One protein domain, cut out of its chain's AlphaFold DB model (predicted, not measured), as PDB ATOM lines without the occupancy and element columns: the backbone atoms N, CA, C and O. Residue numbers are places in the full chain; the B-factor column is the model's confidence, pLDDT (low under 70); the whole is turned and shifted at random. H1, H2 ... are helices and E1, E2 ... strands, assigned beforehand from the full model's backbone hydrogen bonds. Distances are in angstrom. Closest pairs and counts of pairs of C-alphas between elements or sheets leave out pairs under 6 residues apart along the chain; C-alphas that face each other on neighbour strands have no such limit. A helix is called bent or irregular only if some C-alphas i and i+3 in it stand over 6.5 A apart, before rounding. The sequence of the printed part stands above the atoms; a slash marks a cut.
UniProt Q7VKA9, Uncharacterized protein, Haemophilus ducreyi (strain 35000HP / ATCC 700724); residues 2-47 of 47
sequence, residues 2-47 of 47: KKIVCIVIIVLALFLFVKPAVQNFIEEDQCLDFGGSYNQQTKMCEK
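This is residues 2 to 47 of the 47 residues of an uncharacterized protein of Haemophilus ducreyi (strain 35000HP / ATCC 700724) (UniProt Q7VKA9). One long helix, H1, makes nearly the full length of this domain, and a small two-strand hairpin, E1 and E2, folds back and packs on its last turns, residues 24 to 32. The rest of the helix, residues 2 to 23, sticks out free as a long arm. The printed part has 46 residues, with one named helix and two named strands in the order H1, E1, E2; the sheet, order E1 - E2, is antiparallel and the class is mostly helix. The whole is extended, with a radius of gyration of the C-alphas of 16.0 A and spans of 51 by 18 by 7 A.

Look first at the sheet. E1 is residues 37 to 39, and you find its C-alpha 37 at (106.335, 71.597, 17.573). E2 is residues 44 to 46, and its C-alpha 46 stands at (107.157, 70.783, 22.571). The strands measure 6.4 A and 6.3 A from first to last C-alpha. Then go back to C-alpha 2 at (58.706, 67.635, 22.126), where H1, residues 2 to 33, begins; from there it runs 47.0 A to C-alpha 33 at (103.458, 80.695, 16.152). H1 is neither bent nor irregular, but only just: C-alphas 17 and 20 are 6.1 A apart.

Begin at the hairpin of E1 and E2, which are antiparallel, with 145 degrees between their directions. The C-alphas of Tyr 38 and Cys 45 face each other at 4.5 A. Look at N 37 and O 46, 2.8 A apart, and at N 39 and O 44, 2.9 A apart: both pairs are within hydrogen-bond range. From the sheet, turn to H1: its closest C-alpha pair with E1 is that of Glu 28 and Tyr 38, 5.8 A apart. With E2 the closest are the C-alphas of Cys 31 and Cys 45, at 5.6 A. Along H1, 26 of 28 O i to N i+4 pairs are within hydrogen-bond range. Residues 2 to 23, which belong to H1, stand free.

The C-alphas of Lys 2 and Lys 47 are the two farthest apart, at 51.6 A; Lys 47 is the chain's last residue. The printed part runs from residue 2 to 47 and has no cut. The links from H1 to E1, three residues, and from E1 to E2, four residues, are both tight. In the B-factor column you find a mean pLDDT of 89.4 for the printed part, and no printed residue is under 70.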
ATOM      1  N   LYS A   2      57.622  68.639  22.292       79.94
ATOM      2  CA  LYS A   2      58.706  67.635  22.126       79.94
ATOM      3  C   LYS A   2      59.771  68.005  21.070       79.94
ATOM      4  O   LYS A   2      60.956  67.908  21.346       79.94
ATOM      5  N   LYS A   3      59.355  68.521  19.905       82.00
ATOM      6  CA  LYS A   3      60.268  68.940  18.819       82.00
ATOM      7  C   LYS A   3      61.223  70.075  19.219       82.00
ATOM      8  O   LYS A   3      62.386  70.042  18.849       82.00
ATOM      9  N   ILE A   4      60.742  71.049  19.996       90.88
ATOM     10  CA  ILE A   4      61.545  72.200  20.444       90.88
ATOM     11  C   ILE A   4      62.608  71.732  21.440       90.88
ATOM     12  O   ILE A   4      63.768  72.106  21.321       90.88
ATOM     13  N   VAL A   5      62.228  70.847  22.364       92.31
ATOM     14  CA  VAL A   5      63.157  70.252  23.334       92.31
ATOM     15  C   VAL A   5      64.272  69.479  22.622       92.31
ATOM     16  O   VAL A   5      65.437  69.656  22.958       92.31
ATOM     17  N   CYS A   6      63.948  68.692  21.589       92.88
ATOM     18  CA  CYS A   6      64.965  67.994  20.795       92.88
ATOM     19  C   CYS A   6      65.948  68.955  20.108       92.88
ATOM     20  O   CYS A   6      67.148  68.702  20.131       92.88
ATOM     21  N   ILE A   7      65.464  70.062  19.536       94.12
ATOM     22  CA  ILE A   7      66.328  71.065  18.888       94.12
ATOM     23  C   ILE A   7      67.282  71.692  19.908       94.12
ATOM     24  O   ILE A   7      68.476  71.785  19.647       94.12
ATOM     25  N   VAL A   8      66.778  72.063  21.087       93.56
ATOM     26  CA  VAL A   8      67.605  72.642  22.157       93.56
ATOM     27  C   VAL A   8      68.697  71.667  22.607       93.56
ATOM     28  O   VAL A   8      69.843  72.079  22.763       93.56
ATOM     29  N   ILE A   9      68.379  70.376  22.748       93.56
ATOM     30  CA  ILE A   9      69.362  69.339  23.105       93.56
ATOM     31  C   ILE A   9      70.438  69.198  22.026       93.56
ATOM     32  O   ILE A   9      71.618  69.121  22.357       93.56
ATOM     33  N   ILE A  10      70.056  69.190  20.747       93.31
ATOM     34  CA  ILE A  10      71.009  69.093  19.631       93.31
ATOM     35  C   ILE A  10      71.947  70.301  19.620       93.31
ATOM     36  O   ILE A  10      73.156  70.135  19.486       93.31
ATOM     37  N   VAL A  11      71.412  71.507  19.806       92.62
ATOM     38  CA  VAL A  11      72.216  72.733  19.868       92.62
ATOM     39  C   VAL A  11      73.187  72.684  21.050       92.62
ATOM     40  O   VAL A  11      74.374  72.934  20.869       92.62
ATOM     41  N   LEU A  12      72.722  72.292  22.240       91.38
ATOM     42  CA  LEU A  12      73.578  72.109  23.418       91.38
ATOM     43  C   LEU A  12      74.681  71.074  23.180       91.38
ATOM     44  O   LEU A  12      75.835  71.330  23.515       91.38
ATOM     45  N   ALA A  13      74.348  69.935  22.571       89.38
ATOM     46  CA  ALA A  13      75.326  68.913  22.223       89.38
ATOM     47  C   ALA A  13      76.381  69.468  21.256       89.38
ATOM     48  O   ALA A  13      77.572  69.330  21.512       89.38
ATOM     49  N   LEU A  14      75.967  70.172  20.197       88.56
ATOM     50  CA  LEU A  14      76.893  70.807  19.258       88.56
ATOM     51  C   LEU A  14      77.840  71.787  19.961       88.56
ATOM     52  O   LEU A  14      79.044  71.721  19.741       88.56
ATOM     53  N   PHE A  15      77.337  72.639  20.858       86.25
ATOM     54  CA  PHE A  15      78.190  73.552  21.626       86.25
ATOM     55  C   PHE A  15      79.224  72.815  22.489       86.25
ATOM     56  O   PHE A  15      80.376  73.247  22.568       86.25
ATOM     57  N   LEU A  16      78.833  71.694  23.100       86.44
ATOM     58  CA  LEU A  16      79.726  70.874  23.919       86.44
ATOM     59  C   LEU A  16      80.834  70.196  23.103       86.44
ATOM     60  O   LEU A  16      81.936  70.049  23.619       86.44
ATOM     61  N   PHE A  17      80.574  69.820  21.848       83.88
ATOM     62  CA  PHE A  17      81.574  69.186  20.979       83.88
ATOM     63  C   PHE A  17      82.441  70.189  20.205       83.88
ATOM     64  O   PHE A  17      83.616  69.921  19.966       83.88
ATOM     65  N   VAL A  18      81.904  71.356  19.841       85.56
ATOM     66  CA  VAL A  18      82.653  72.379  19.091       85.56
ATOM     67  C   VAL A  18      83.698  73.065  19.974       85.56
ATOM     68  O   VAL A  18      84.819  73.291  19.528       85.56
ATOM     69  N   LYS A  19      83.374  73.357  21.240       83.69
ATOM     70  CA  LYS A  19      84.292  74.043  22.162       83.69
ATOM     71  C   LYS A  19      85.656  73.343  22.332       83.69
ATOM     72  O   LYS A  19      86.664  74.020  22.141       83.69
ATOM     73  N   PRO A  20      85.738  72.036  22.656       82.81
ATOM     74  CA  PRO A  20      87.027  71.359  22.798       82.81
ATOM     75  C   PRO A  20      87.796  71.275  21.474       82.81
ATOM     76  O   PRO A  20      89.016  71.387  21.477       82.81
ATOM     77  N   ALA A  21      87.108  71.139  20.333       83.81
ATOM     78  CA  ALA A  21      87.762  71.122  19.026       83.81
ATOM     79  C   ALA A  21      88.430  72.467  18.693       83.81
ATOM     80  O   ALA A  21      89.580  72.491  18.261       83.81
ATOM     81  N   VAL A  22      87.732  73.580  18.945       86.81
ATOM     82  CA  VAL A  22      88.278  74.933  18.743       86.81
ATOM     83  C   VAL A  22      89.437  75.207  19.701       86.81
ATOM     84  O   VAL A  22      90.436  75.782  19.288       86.81
ATOM     85  N   GLN A  23      89.334  74.779  20.961       86.12
ATOM     86  CA  GLN A  23      90.412  74.978  21.927       86.12
ATOM     87  C   GLN A  23      91.695  74.239  21.519       86.12
ATOM     88  O   GLN A  23      92.758  74.851  21.510       86.12
ATOM     89  N   ASN A  24      91.589  72.977  21.091       85.88
ATOM     90  CA  ASN A  24      92.740  72.215  20.595       85.88
ATOM     91  C   ASN A  24      93.402  72.889  19.382       85.88
ATOM     92  O   ASN A  24      94.623  72.887  19.275       85.88
ATOM     93  N   PHE A  25      92.602  73.475  18.485       88.25
ATOM     94  CA  PHE A  25      93.119  74.214  17.333       88.25
ATOM     95  C   PHE A  25      93.903  75.462  17.760       88.25
ATOM     96  O   PHE A  25      94.984  75.705  17.242       88.25
ATOM     97  N   ILE A  26      93.389  76.227  18.729       89.56
ATOM     98  CA  ILE A  26      94.070  77.425  19.248       89.56
ATOM     99  C   ILE A  26      95.406  77.057  19.906       89.56
ATOM    100  O   ILE A  26      96.399  77.742  19.691       89.56
ATOM    101  N   GLU A  27      95.441  75.987  20.703       89.38
ATOM    102  CA  GLU A  27      96.669  75.536  21.373       89.38
ATOM    103  C   GLU A  27      97.740  75.079  20.369       89.38
ATOM    104  O   GLU A  27      98.926  75.364  20.554       89.38
ATOM    105  N   GLU A  28      97.327  74.409  19.289       92.25
ATOM    106  CA  GLU A  28      98.207  74.035  18.179       92.25
ATOM    107  C   GLU A  28      98.750  75.265  17.444       92.25
ATOM    108  O   GLU A  28      99.964  75.400  17.295       92.25
ATOM    109  N   ASP A  29      97.867  76.180  17.043       92.94
ATOM    110  CA  ASP A  29      98.210  77.404  16.313       92.94
ATOM    111  C   ASP A  29      99.209  78.265  17.105       92.94
ATOM    112  O   ASP A  29     100.287  78.603  16.616       92.94
ATOM    113  N   GLN A  30      98.930  78.495  18.393       94.12
ATOM    114  CA  GLN A  30      99.830  79.227  19.287       94.12
ATOM    115  C   GLN A  30     101.196  78.550  19.423       94.12
ATOM    116  O   GLN A  30     102.224  79.227  19.419       94.12
ATOM    117  N   CYS A  31     101.234  77.222  19.559       94.62
ATOM    118  CA  CYS A  31     102.493  76.490  19.665       94.62
ATOM    119  C   CYS A  31     103.390  76.730  18.444       94.62
ATOM    120  O   CYS A  31     104.583  77.015  18.592       94.62
ATOM    121  N   LEU A  32     102.799  76.644  17.251       93.25
ATOM    122  CA  LEU A  32     103.494  76.835  15.983       93.25
ATOM    123  C   LEU A  32     103.952  78.292  15.807       93.25
ATOM    124  O   LEU A  32     105.099  78.522  15.420       93.25
ATOM    125  N   ASP A  33     103.120  79.265  16.186       95.44
ATOM    126  CA  ASP A  33     103.458  80.695  16.152       95.44
ATOM    127  C   ASP A  33     104.655  81.052  17.051       95.44
ATOM    128  O   ASP A  33     105.451  81.939  16.727       95.44
ATOM    129  N   PHE A  34     104.842  80.343  18.171       94.12
ATOM    130  CA  PHE A  34     105.994  80.523  19.068       94.12
ATOM    131  C   PHE A  34     107.234  79.696  18.680       94.12
ATOM    132  O   PHE A  34     108.216  79.664  19.444       94.12
ATOM    133  N   GLY A  35     107.202  79.050  17.510       92.81
ATOM    134  CA  GLY A  35     108.280  78.223  16.970       92.81
ATOM    135  C   GLY A  35     108.437  76.865  17.657       92.81
ATOM    136  O   GLY A  35     109.522  76.289  17.598       92.81
ATOM    137  N   GLY A  36     107.403  76.386  18.351       93.94
ATOM    138  CA  GLY A  36     107.351  75.035  18.906       93.94
ATOM    139  C   GLY A  36     106.901  73.993  17.877       93.94
ATOM    140  O   GLY A  36     106.531  74.306  16.745       93.94
ATOM    141  N   SER A  37     106.913  72.730  18.289       93.94
ATOM    142  CA  SER A  37     106.335  71.597  17.573       93.94
ATOM    143  C   SER A  37     105.150  71.054  18.365       93.94
ATOM    144  O   SER A  37     105.285  70.670  19.526       93.94
ATOM    145  N   TYR A  38     103.967  71.037  17.754       93.62
ATOM    146  CA  TYR A  38     102.773  70.521  18.414       93.62
ATOM    147  C   TYR A  38     102.651  69.005  18.225       93.62
ATOM    148  O   TYR A  38     102.547  68.503  17.102       93.62
ATOM    149  N   ASN A  39     102.628  68.260  19.329       92.25
ATOM    150  CA  ASN A  39     102.488  66.811  19.306       92.25
ATOM    151  C   ASN A  39     101.007  66.411  19.272       92.25
ATOM    152  O   ASN A  39     100.278  66.506  20.260       92.25
ATOM    153  N   GLN A  40     100.565  65.888  18.127       86.25
ATOM    154  CA  GLN A  40      99.173  65.485  17.906       86.25
ATOM    155  C   GLN A  40      98.701  64.313  18.785       86.25
ATOM    156  O   GLN A  40      97.494  64.175  18.996       86.25
ATOM    157  N   GLN A  41      99.616  63.475  19.285       88.06
ATOM    158  CA  GLN A  41      99.286  62.322  20.131       88.06
ATOM    159  C   GLN A  41      99.090  62.724  21.591       88.06
ATOM    160  O   GLN A  41      98.145  62.270  22.232       88.06
ATOM    161  N   THR A  42      99.973  63.573  22.112       89.44
ATOM    162  CA  THR A  42      99.934  64.016  23.513       89.44
ATOM    163  C   THR A  42      99.123  65.291  23.708       89.44
ATOM    164  O   THR A  42      98.770  65.603  24.842       89.44
ATOM    165  N   LYS A  43      98.800  66.002  22.617       87.25
ATOM    166  CA  LYS A  43      98.152  67.322  22.624       87.25
ATOM    167  C   LYS A  43      98.953  68.356  23.413       87.25
ATOM    168  O   LYS A  43      98.388  69.217  24.079       87.25
ATOM    169  N   MET A  44     100.280  68.258  23.346       89.56
ATOM    170  CA  MET A  44     101.202  69.161  24.032       89.56
ATOM    171  C   MET A  44     102.102  69.885  23.035       89.56
ATOM    172  O   MET A  44     102.495  69.328  22.011       89.56
ATOM    173  N   CYS A  45     102.447  71.125  23.371       91.38
ATOM    174  CA  CYS A  45     103.477  71.876  22.671       91.38
ATOM    175  C   CYS A  45     104.861  71.484  23.198       91.38
ATOM    176  O   CYS A  45     105.105  71.538  24.404       91.38
ATOM    177  N   GLU A  46     105.761  71.116  22.295       90.56
ATOM    178  CA  GLU A  46     107.157  70.783  22.571       90.56
ATOM    179  C   GLU A  46     108.040  71.897  21.982       90.56
ATOM    180  O   GLU A  46     107.787  72.368  20.875       90.56
ATOM    181  N   LYS A  47     109.050  72.370  22.714       73.81
ATOM    182  CA  LYS A  47     109.947  73.452  22.280       73.81
ATOM    183  C   LYS A  47     111.399  73.081  22.521       73.81
ATOM    184  O   LYS A  47     111.668  72.504  23.598       73.81
TER     185      LYS A  47